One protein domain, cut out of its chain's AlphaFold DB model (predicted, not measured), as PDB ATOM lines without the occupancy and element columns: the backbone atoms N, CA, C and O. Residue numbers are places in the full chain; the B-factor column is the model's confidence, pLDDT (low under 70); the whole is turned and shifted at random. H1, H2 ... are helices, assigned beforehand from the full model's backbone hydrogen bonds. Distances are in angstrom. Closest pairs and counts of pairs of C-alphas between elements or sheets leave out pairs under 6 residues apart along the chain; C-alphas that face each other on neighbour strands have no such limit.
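What this domain is: This is residues 201 to 278 of the 278 residues of the protein "TPR repeat protein" of Actinomadura hallensis (UniProt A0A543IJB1). Four helices zigzag up and down, H1 to H3 as a bundle and H4 packed on H3; a tail follows, its residues 272 to 278 sticking out. The printed part has 78 residues, with four named helices and no named strand: all helix, compact, radius of gyration of the C-alphas 13.3 A, flat, spanning 45 by 31 by 15 A.

Where its parts are: H1, residues 201 to 211, begins at C-alpha (40.329, -59.721, 10.041) and measures 15.8 A. H2 is residues 215 to 229, 21.0 A; H3, 232 to 244, 18.6 A; H4, 248 to 260, 18.1 A, ending at C-alpha (44.720, -49.094, 29.367).

How they stand to each other: Three helical hairpins touch, opposite ways at shallow tilts, with these closest C-alphas: H1 and H2, 21 degrees, Gly 206 and Ala 218, 4.0 A; H2 and H3, 33 degrees, only just short of steep, Phe 222 and Ala 234, 4.9 A; H3 and H4, 19 degrees, Ala 239 and Ala 251, 4.1 A. H1 and H3 are close but not clearly touching; H4 is apart from H1 and H2. Every O i to N i+4 pair is within hydrogen-bond range in H1, H3 and H4, and 10 of 11 in H2.

The domain as a whole: The C-alphas of Ala 201 and Asp 278, the farthest apart, are 47.6 A apart. The printed part has no cut, and the links between helices are tight. Residues 261 to 278 have pLDDT under 70.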
ATOM      1  N   ALA A 201      41.390 -59.327  10.965       94.94
ATOM      2  CA  ALA A 201      40.329 -59.721  10.041       94.94
ATOM      3  C   ALA A 201      38.935 -59.444  10.624       94.94
ATOM      4  O   ALA A 201      38.082 -58.873   9.949       94.94
ATOM      5  N   ALA A 202      38.731 -59.766  11.906       95.25
ATOM      6  CA  ALA A 202      37.488 -59.465  12.617       95.25
ATOM      7  C   ALA A 202      37.205 -57.953  12.662       95.25
ATOM      8  O   ALA A 202      36.073 -57.526  12.442       95.25
ATOM      9  N   PHE A 203      38.242 -57.131  12.864       94.88
ATOM     10  CA  PHE A 203      38.112 -55.675  12.824       94.88
ATOM     11  C   PHE A 203      37.646 -55.170  11.448       94.88
ATOM     12  O   PHE A 203      36.700 -54.385  11.387       94.88
ATOM     13  N   ASN A 204      38.238 -55.661  10.352       96.06
ATOM     14  CA  ASN A 204      37.851 -55.260   8.993       96.06
ATOM     15  C   ASN A 204      36.385 -55.590   8.679       96.06
ATOM     16  O   ASN A 204      35.679 -54.750   8.121       96.06
ATOM     17  N   ILE A 205      35.893 -56.760   9.106       97.06
ATOM     18  CA  ILE A 205      34.471 -57.117   8.953       97.06
ATOM     19  C   ILE A 205      33.581 -56.149   9.741       97.06
ATOM     20  O   ILE A 205      32.536 -55.718   9.248       97.06
ATOM     21  N   GLY A 206      33.994 -55.784  10.958       96.25
ATOM     22  CA  GLY A 206      33.288 -54.797  11.771       96.25
ATOM     23  C   GLY A 206      33.157 -53.446  11.062       96.25
ATOM     24  O   GLY A 206      32.061 -52.887  11.006       96.25
ATOM     25  N   VAL A 207      34.247 -52.960  10.455       95.56
ATOM     26  CA  VAL A 207      34.268 -51.696   9.700       95.56
ATOM     27  C   VAL A 207      33.306 -51.742   8.515       95.56
ATOM     28  O   VAL A 207      32.408 -50.902   8.440       95.56
ATOM     29  N   VAL A 208      33.417 -52.740   7.632       96.38
ATOM     30  CA  VAL A 208      32.575 -52.787   6.421       96.38
ATOM     31  C   VAL A 208      31.090 -52.951   6.750       96.38
ATOM     32  O   VAL A 208      30.233 -52.410   6.049       96.38
ATOM     33  N   ARG A 209      30.749 -53.644   7.843       96.75
ATOM     34  CA  ARG A 209      29.360 -53.758   8.315       96.75
ATOM     35  C   ARG A 209      28.821 -52.449   8.864       96.75
ATOM     36  O   ARG A 209      27.681 -52.103   8.552       96.75
ATOM     37  N   ALA A 210      29.629 -51.707   9.619       94.94
ATOM     38  CA  ALA A 210      29.251 -50.388  10.115       94.94
ATOM     39  C   ALA A 210      28.974 -49.421   8.953       94.94
ATOM     40  O   ALA A 210      27.933 -48.767   8.941       94.94
ATOM     41  N   GLU A 211      29.836 -49.406   7.930       92.69
ATOM     42  CA  GLU A 211      29.669 -48.574   6.726       92.69
ATOM     43  C   GLU A 211      28.381 -48.890   5.946       92.69
ATOM     44  O   GLU A 211      27.780 -48.007   5.334       92.69
ATOM     45  N   ARG A 212      27.912 -50.141   6.003       94.00
ATOM     46  CA  ARG A 212      26.646 -50.594   5.393       94.00
ATOM     47  C   ARG A 212      25.419 -50.354   6.271       94.00
ATOM     48  O   ARG A 212      24.304 -50.650   5.845       94.00
ATOM     49  N   GLY A 213      25.611 -49.866   7.494       94.00
ATOM     50  CA  GLY A 213      24.552 -49.679   8.482       94.00
ATOM     51  C   GLY A 213      24.160 -50.940   9.265       94.00
ATOM     52  O   GLY A 213      23.220 -50.876  10.056       94.00
ATOM     53  N   ASP A 214      24.867 -52.071   9.118       96.62
ATOM     54  CA  ASP A 214      24.717 -53.250   9.994       96.62
ATOM     55  C   ASP A 214      25.492 -53.029  11.303       96.62
ATOM     56  O   ASP A 214      26.501 -53.677  11.585       96.62
ATOM     57  N   VAL A 215      25.026 -52.072  12.108       95.94
ATOM     58  CA  VAL A 215      25.705 -51.672  13.350       95.94
ATOM     59  C   VAL A 215      25.734 -52.820  14.366       95.94
ATOM     60  O   VAL A 215      26.737 -53.020  15.042       95.94
ATOM     61  N   ASP A 216      24.673 -53.628  14.460       96.25
ATOM     62  CA  ASP A 216      24.658 -54.781  15.373       96.25
ATOM     63  C   ASP A 216      25.632 -55.882  14.931       96.25
ATOM     64  O   ASP A 216      26.250 -56.539  15.772       96.25
ATOM     65  N   GLY A 217      25.783 -56.108  13.623       96.31
ATOM     66  CA  GLY A 217      26.820 -56.989  13.091       96.31
ATOM     67  C   GLY A 217      28.223 -56.450  13.316       96.31
ATOM     68  O   GLY A 217      29.098 -57.224  13.704       96.31
ATOM     69  N   ALA A 218      28.418 -55.144  13.149       96.81
ATOM     70  CA  ALA A 218      29.686 -54.486  13.429       96.81
ATOM     71  C   ALA A 218      30.110 -54.664  14.893       96.81
ATOM     72  O   ALA A 218      31.230 -55.100  15.147       96.81
ATOM     73  N   ILE A 219      29.195 -54.433  15.846       96.94
ATOM     74  CA  ILE A 219      29.445 -54.637  17.284       96.94
ATOM     75  C   ILE A 219      29.941 -56.060  17.555       96.94
ATOM     76  O   ILE A 219      30.953 -56.220  18.230       96.94
ATOM     77  N   ARG A 220      29.284 -57.094  17.006       96.00
ATOM     78  CA  ARG A 220      29.697 -58.495  17.235       96.00
ATOM     79  C   ARG A 220      31.129 -58.761  16.770       96.00
ATOM     80  O   ARG A 220      31.882 -59.444  17.458       96.00
ATOM     81  N   TRP A 221      31.504 -58.228  15.612       96.06
ATOM     82  CA  TRP A 221      32.841 -58.421  15.053       96.06
ATOM     83  C   TRP A 221      33.909 -57.583  15.757       96.06
ATOM     84  O   TRP A 221      35.006 -58.085  16.001       96.06
ATOM     85  N   PHE A 222      33.588 -56.354  16.166       95.56
ATOM     86  CA  PHE A 222      34.489 -55.559  16.998       95.56
ATOM     87  C   PHE A 222      34.688 -56.172  18.385       95.56
ATOM     88  O   PHE A 222      35.815 -56.191  18.867       95.56
ATOM     89  N   GLN A 223      33.636 -56.718  19.004       94.44
ATOM     90  CA  GLN A 223      33.748 -57.443  20.274       94.44
ATOM     91  C   GLN A 223      34.674 -58.643  20.131       94.44
ATOM     92  O   GLN A 223      35.595 -58.785  20.920       94.44
ATOM     93  N   ARG A 224      34.514 -59.436  19.066       93.31
ATOM     94  CA  ARG A 224      35.424 -60.548  18.782       93.31
ATOM     95  C   ARG A 224      36.881 -60.091  18.651       93.31
ATOM     96  O   ARG A 224      37.759 -60.670  19.277       93.31
ATOM     97  N   ALA A 225      37.138 -59.033  17.876       91.19
ATOM     98  CA  ALA A 225      38.485 -58.483  17.720       91.19
ATOM     99  C   ALA A 225      39.075 -57.965  19.049       91.19
ATOM    100  O   ALA A 225      40.273 -58.102  19.289       91.19
ATOM    101  N   ALA A 226      38.241 -57.372  19.905       89.50
ATOM    102  CA  ALA A 226      38.634 -56.886  21.222       89.50
ATOM    103  C   ALA A 226      38.904 -58.029  22.214       89.50
ATOM    104  O   ALA A 226      39.943 -58.022  22.861       89.50
ATOM    105  N   ASP A 227      38.010 -59.013  22.309       85.94
ATOM    106  CA  ASP A 227      38.073 -60.086  23.307       85.94
ATOM    107  C   ASP A 227      39.214 -61.073  23.041       85.94
ATOM    108  O   ASP A 227      39.793 -61.625  23.976       85.94
ATOM    109  N   GLU A 228      39.531 -61.326  21.769       77.38
ATOM    110  CA  GLU A 228      40.571 -62.294  21.424       77.38
ATOM    111  C   GLU A 228      41.985 -61.684  21.559       77.38
ATOM    112  O   GLU A 228      42.921 -62.414  21.895       77.38
ATOM    113  N   HIS A 229      42.160 -60.367  21.333       71.81
ATOM    114  CA  HIS A 229      43.491 -59.751  21.139       71.81
ATOM    115  C   HIS A 229      43.665 -58.312  21.646       71.81
ATOM    116  O   HIS A 229      44.600 -57.635  21.213       71.81
ATOM    117  N   ASP A 230      42.770 -57.818  22.501       78.81
ATOM    118  CA  ASP A 230      42.801 -56.445  23.022       78.81
ATOM    119  C   ASP A 230      42.942 -55.392  21.901       78.81
ATOM    120  O   ASP A 230      43.652 -54.390  22.024       78.81
ATOM    121  N   HIS A 231      42.302 -55.633  20.746       84.56
ATOM    122  CA  HIS A 231      42.490 -54.800  19.561       84.56
ATOM    123  C   HIS A 231      41.971 -53.374  19.809       84.56
ATOM    124  O   HIS A 231      40.775 -53.094  19.688       84.56
ATOM    125  N   VAL A 232      42.887 -52.441  20.090       88.88
ATOM    126  CA  VAL A 232      42.581 -51.056  20.501       88.88
ATOM    127  C   VAL A 232      41.651 -50.348  19.518       88.88
ATOM    128  O   VAL A 232      40.695 -49.692  19.923       88.88
ATOM    129  N   GLY A 233      41.856 -50.531  18.210       88.94
ATOM    130  CA  GLY A 233      40.969 -49.950  17.198       88.94
ATOM    131  C   GLY A 233      39.522 -50.448  17.300       88.94
ATOM    132  O   GLY A 233      38.595 -49.679  17.069       88.94
ATOM    133  N   ALA A 234      39.314 -51.708  17.694       92.19
ATOM    134  CA  ALA A 234      37.983 -52.290  17.839       92.19
ATOM    135  C   ALA A 234      37.304 -51.779  19.116       92.19
ATOM    136  O   ALA A 234      36.134 -51.407  19.077       92.19
ATOM    137  N   LEU A 235      38.064 -51.673  20.213       94.00
ATOM    138  CA  LEU A 235      37.613 -51.075  21.472       94.00
ATOM    139  C   LEU A 235      37.147 -49.623  21.275       94.00
ATOM    140  O   LEU A 235      36.050 -49.269  21.702       94.00
ATOM    141  N   ARG A 236      37.916 -48.807  20.541       93.31
ATOM    142  CA  ARG A 236      37.525 -47.421  20.218       93.31
ATOM    143  C   ARG A 236      36.242 -47.358  19.390       93.31
ATOM    144  O   ARG A 236      35.352 -46.581  19.715       93.31
ATOM    145  N   ARG A 237      36.104 -48.216  18.369       95.06
ATOM    146  CA  ARG A 237      34.866 -48.300  17.574       95.06
ATOM    147  C   ARG A 237      33.659 -48.725  18.407       95.06
ATOM    148  O   ARG A 237      32.569 -48.209  18.189       95.06
ATOM    149  N   LEU A 238      33.831 -49.638  19.362       95.75
ATOM    150  CA  LEU A 238      32.759 -50.025  20.282       95.75
ATOM    151  C   LEU A 238      32.344 -48.863  21.183       95.75
ATOM    152  O   LEU A 238      31.146 -48.632  21.328       95.75
ATOM    153  N   ALA A 239      33.308 -48.123  21.737       95.50
ATOM    154  CA  ALA A 239      33.026 -46.944  22.552       95.50
ATOM    155  C   ALA A 239      32.209 -45.900  21.768       95.50
ATOM    156  O   ALA A 239      31.136 -45.510  22.225       95.50
ATOM    157  N   GLU A 240      32.654 -45.550  20.555       95.19
ATOM    158  CA  GLU A 240      31.951 -44.630  19.643       95.19
ATOM    159  C   GLU A 240      30.508 -45.095  19.364       95.19
ATOM    160  O   GLU A 240      29.555 -44.335  19.523       95.19
ATOM    161  N   ILE A 241      30.319 -46.372  19.008       95.62
ATOM    162  CA  ILE A 241      28.990 -46.917  18.684       95.62
ATOM    163  C   ILE A 241      28.048 -46.899  19.898       95.62
ATOM    164  O   ILE A 241      26.852 -46.628  19.748       95.62
ATOM    165  N   PHE A 242      28.536 -47.228  21.098       95.81
ATOM    166  CA  PHE A 242      27.698 -47.218  22.302       95.81
ATOM    167  C   PHE A 242      27.381 -45.797  22.775       95.81
ATOM    168  O   PHE A 242      26.253 -45.559  23.216       95.81
ATOM    169  N   GLU A 243      28.300 -44.848  22.591       94.62
ATOM    170  CA  GLU A 243      28.057 -43.424  22.835       94.62
ATOM    171  C   GLU A 243      26.941 -42.890  21.924       94.62
ATOM    172  O   GLU A 243      25.967 -42.316  22.413       94.62
ATOM    173  N   GLU A 244      27.004 -43.172  20.617       93.44
ATOM    174  CA  GLU A 244      25.964 -42.783  19.651       93.44
ATOM    175  C   GLU A 244      24.586 -43.386  19.975       93.44
ATOM    176  O   GLU A 244      23.545 -42.781  19.699       93.44
ATOM    177  N   ARG A 245      24.557 -44.575  20.591       94.19
ATOM    178  CA  ARG A 245      23.326 -45.239  21.058       94.19
ATOM    179  C   ARG A 245      22.833 -44.732  22.418       94.19
ATOM    180  O   ARG A 245      21.740 -45.121  22.833       94.19
ATOM    181  N   GLY A 246      23.605 -43.888  23.101       93.25
ATOM    182  CA  GLY A 246      23.310 -43.378  24.440       93.25
ATOM    183  C   GLY A 246      23.571 -44.372  25.579       93.25
ATOM    184  O   GLY A 246      23.143 -44.121  26.704       93.25
ATOM    185  N   ASP A 247      24.255 -45.490  25.314       95.38
ATOM    186  CA  ASP A 247      24.689 -46.462  26.328       95.38
ATOM    187  C   ASP A 247      26.063 -46.037  26.874       95.38
ATOM    188  O   ASP A 247      27.104 -46.601  26.532       95.38
ATOM    189  N   LEU A 248      26.055 -44.968  27.677       93.56
ATOM    190  CA  LEU A 248      27.275 -44.327  28.180       93.56
ATOM    191  C   LEU A 248      28.104 -45.253  29.081       93.56
ATOM    192  O   LEU A 248      29.327 -45.167  29.056       93.56
ATOM    193  N   ASP A 249      27.456 -46.166  29.811       94.25
ATOM    194  CA  ASP A 249      28.140 -47.126  30.684       94.25
ATOM    195  C   ASP A 249      29.044 -48.059  29.862       94.25
ATOM    196  O   ASP A 249      30.215 -48.257  30.191       94.25
ATOM    197  N   LYS A 250      28.531 -48.605  28.748       93.62
ATOM    198  CA  LYS A 250      29.351 -49.429  27.846       93.62
ATOM    199  C   LYS A 250      30.376 -48.612  27.080       93.62
ATOM    200  O   LYS A 250      31.468 -49.114  26.816       93.62
ATOM    201  N   ALA A 251      30.030 -47.385  26.695       93.81
ATOM    202  CA  ALA A 251      30.970 -46.503  26.017       93.81
ATOM    203  C   ALA A 251      32.206 -46.244  26.893       93.81
ATOM    204  O   ALA A 251      33.332 -46.423  26.425       93.81
ATOM    205  N   GLU A 252      31.996 -45.923  28.174       93.56
ATOM    206  CA  GLU A 252      33.066 -45.741  29.159       93.56
ATOM    207  C   GLU A 252      33.855 -47.038  29.384       93.56
ATOM    208  O   GLU A 252      35.082 -47.004  29.364       93.56
ATOM    209  N   GLU A 253      33.187 -48.192  29.498       93.38
ATOM    210  CA  GLU A 253      33.858 -49.492  29.653       93.38
ATOM    211  C   GLU A 253      34.853 -49.776  28.513       93.38
ATOM    212  O   GLU A 253      36.003 -50.158  28.757       93.38
ATOM    213  N   TYR A 254      34.422 -49.613  27.260       93.31
ATOM    214  CA  TYR A 254      35.278 -49.875  26.103       93.31
ATOM    215  C   TYR A 254      36.354 -48.800  25.907       93.31
ATOM    216  O   TYR A 254      37.459 -49.137  25.476       93.31
ATOM    217  N   ALA A 255      36.075 -47.539  26.256       90.75
ATOM    218  CA  ALA A 255      37.066 -46.464  26.237       90.75
ATOM    219  C   ALA A 255      38.179 -46.703  27.269       90.75
ATOM    220  O   ALA A 255      39.357 -46.658  26.920       90.75
ATOM    221  N   ASP A 256      37.819 -47.070  28.501       90.44
ATOM    222  CA  ASP A 256      38.778 -47.412  29.558       90.44
ATOM    223  C   ASP A 256      39.670 -48.595  29.156       90.44
ATOM    224  O   ASP A 256      40.881 -48.582  29.394       90.44
ATOM    225  N   LYS A 257      39.083 -49.618  28.517       89.44
ATOM    226  CA  LYS A 257      39.842 -50.745  27.958       89.44
ATOM    227  C   LYS A 257      40.810 -50.280  26.873       89.44
ATOM    228  O   LYS A 257      41.953 -50.721  26.871       89.44
ATOM    229  N   ALA A 258      40.395 -49.389  25.972       87.56
ATOM    230  CA  ALA A 258      41.274 -48.867  24.925       87.56
ATOM    231  C   ALA A 258      42.456 -48.063  25.503       87.56
ATOM    232  O   ALA A 258      43.591 -48.255  25.064       87.56
ATOM    233  N   ASP A 259      42.201 -47.215  26.501       82.81
ATOM    234  CA  ASP A 259      43.206 -46.345  27.128       82.81
ATOM    235  C   ASP A 259      44.203 -47.121  27.999       82.81
ATOM    236  O   ASP A 259      45.377 -46.760  28.067       82.81
ATOM    237  N   TYR A 260      43.792 -48.229  28.627       73.12
ATOM    238  CA  TYR A 260      44.720 -49.094  29.367       73.12
ATOM    239  C   TYR A 260      45.871 -49.622  28.486       73.12
ATOM    240  O   TYR A 260      46.975 -49.857  28.983       73.12
ATOM    241  N   HIS A 261      45.637 -49.770  27.179       61.62
ATOM    242  CA  HIS A 261      46.627 -50.247  26.212       61.62
ATOM    243  C   HIS A 261      47.395 -49.125  25.488       61.62
ATOM    244  O   HIS A 261      48.382 -49.426  24.810       61.62
ATOM    245  N   ASP A 262      47.022 -47.850  25.661       53.12
ATOM    246  CA  ASP A 262      47.786 -46.694  25.175       53.12
ATOM    247  C   ASP A 262      48.435 -45.937  26.353       53.12
ATOM    248  O   ASP A 262      47.792 -45.104  26.995       53.12
ATOM    249  N   PRO A 263      49.732 -46.158  26.654       50.22
ATOM    250  CA  PRO A 263      50.398 -45.486  27.771       50.22
ATOM    251  C   PRO A 263      50.532 -43.958  27.604       50.22
ATOM    252  O   PRO A 263      51.058 -43.309  28.511       50.22
ATOM    253  N   ASN A 264      50.093 -43.371  26.481       48.50
ATOM    254  CA  ASN A 264      50.232 -41.945  26.179       48.50
ATOM    255  C   ASN A 264      48.907 -41.163  26.082       48.50
ATOM    256  O   ASN A 264      48.964 -39.956  25.824       48.50
ATOM    257  N   VAL A 265      47.743 -41.774  26.325       45.53
ATOM    258  CA  VAL A 265      46.457 -41.049  26.356       45.53
ATOM    259  C   VAL A 265      45.979 -40.892  27.806       45.53
ATOM    260  O   VAL A 265      45.631 -41.874  28.456       45.53
ATOM    261  N   PRO A 266      45.988 -39.672  28.381       36.88
ATOM    262  CA  PRO A 266      45.427 -39.453  29.705       36.88
ATOM    263  C   PRO A 266      43.894 -39.552  29.678       36.88
ATOM    264  O   PRO A 266      43.230 -38.946  28.842       36.88
ATOM    265  N   ARG A 267      43.381 -40.272  30.678       43.69
ATOM    266  CA  ARG A 267      42.003 -40.720  30.957       43.69
ATOM    267  C   ARG A 267      40.933 -39.620  31.152       43.69
ATOM    268  O   ARG A 267      40.125 -39.718  32.073       43.69
ATOM    269  N   ALA A 268      40.941 -38.523  30.397       40.88
ATOM    270  CA  ALA A 268      40.091 -37.364  30.684       40.88
ATOM    271  C   ALA A 268      39.202 -36.939  29.504       40.88
ATOM    272  O   ALA A 268      39.706 -36.654  28.425       40.88
ATOM    273  N   GLU A 269      37.904 -36.777  29.811       38.34
ATOM    274  CA  GLU A 269      36.864 -36.028  29.070       38.34
ATOM    275  C   GLU A 269      35.810 -36.801  28.248       38.34
ATOM    276  O   GLU A 269      35.413 -36.338  27.187       38.34
ATOM    277  N   ILE A 270      35.227 -37.890  28.777       38.81
ATOM    278  CA  ILE A 270      33.900 -38.370  28.298       38.81
ATOM    279  C   ILE A 270      32.780 -38.254  29.364       38.81
ATOM    280  O   ILE A 270      31.605 -38.154  29.028       38.81
ATOM    281  N   VAL A 271      33.088 -38.071  30.656       34.09
ATOM    282  CA  VAL A 271      32.061 -38.077  31.735       34.09
ATOM    283  C   VAL A 271      31.574 -36.677  32.180       34.09
ATOM    284  O   VAL A 271      31.060 -36.502  33.280       34.09
ATOM    285  N   ALA A 272      31.677 -35.626  31.358       32.09
ATOM    286  CA  ALA A 272      31.245 -34.283  31.794       32.09
ATOM    287  C   ALA A 272      30.477 -33.442  30.763       32.09
ATOM    288  O   ALA A 272      30.681 -32.233  30.716       32.09
ATOM    289  N   MET A 273      29.552 -34.020  29.986       31.17
ATOM    290  CA  MET A 273      28.533 -33.230  29.256       31.17
ATOM    291  C   MET A 273      27.132 -33.866  29.199       31.17
ATOM    292  O   MET A 273      26.370 -33.624  28.266       31.17
ATOM    293  N   SER A 274      26.707 -34.590  30.239       36.22
ATOM    294  CA  SER A 274      25.269 -34.761  30.487       36.22
ATOM    295  C   SER A 274      24.941 -34.436  31.948       36.22
ATOM    296  O   SER A 274      25.624 -34.894  32.855       36.22
ATOM    297  N   TRP A 275      23.906 -33.605  32.140       32.31
ATOM    298  CA  TRP A 275      23.358 -33.060  33.398       32.31
ATOM    299  C   TRP A 275      23.933 -31.741  33.951       32.31
ATOM    300  O   TRP A 275      24.621 -31.715  34.966       32.31
ATOM    301  N   ARG A 276      23.463 -30.615  33.392       31.08
ATOM    302  CA  ARG A 276      22.526 -29.713  34.104       31.08
ATOM    303  C   ARG A 276      21.513 -29.131  33.119       31.08
ATOM    304  O   ARG A 276      21.823 -28.215  32.364       31.08
ATOM    305  N   GLY A 277      20.320 -29.721  33.129       34.88
ATOM    306  CA  GLY A 277      19.090 -28.997  32.835       34.88
ATOM    307  C   GLY A 277      18.629 -28.256  34.092       34.88
ATOM    308  O   GLY A 277      18.920 -28.708  35.203       34.88
ATOM    309  N   ASP A 278      17.915 -27.166  33.831       37.91
ATOM    310  CA  ASP A 278      17.366 -26.114  34.700       37.91
ATOM    311  C   ASP A 278      18.335 -25.004  35.154       37.91
ATOM    312  O   ASP A 278      19.179 -25.210  36.061       37.91
TER     313      ASP A 278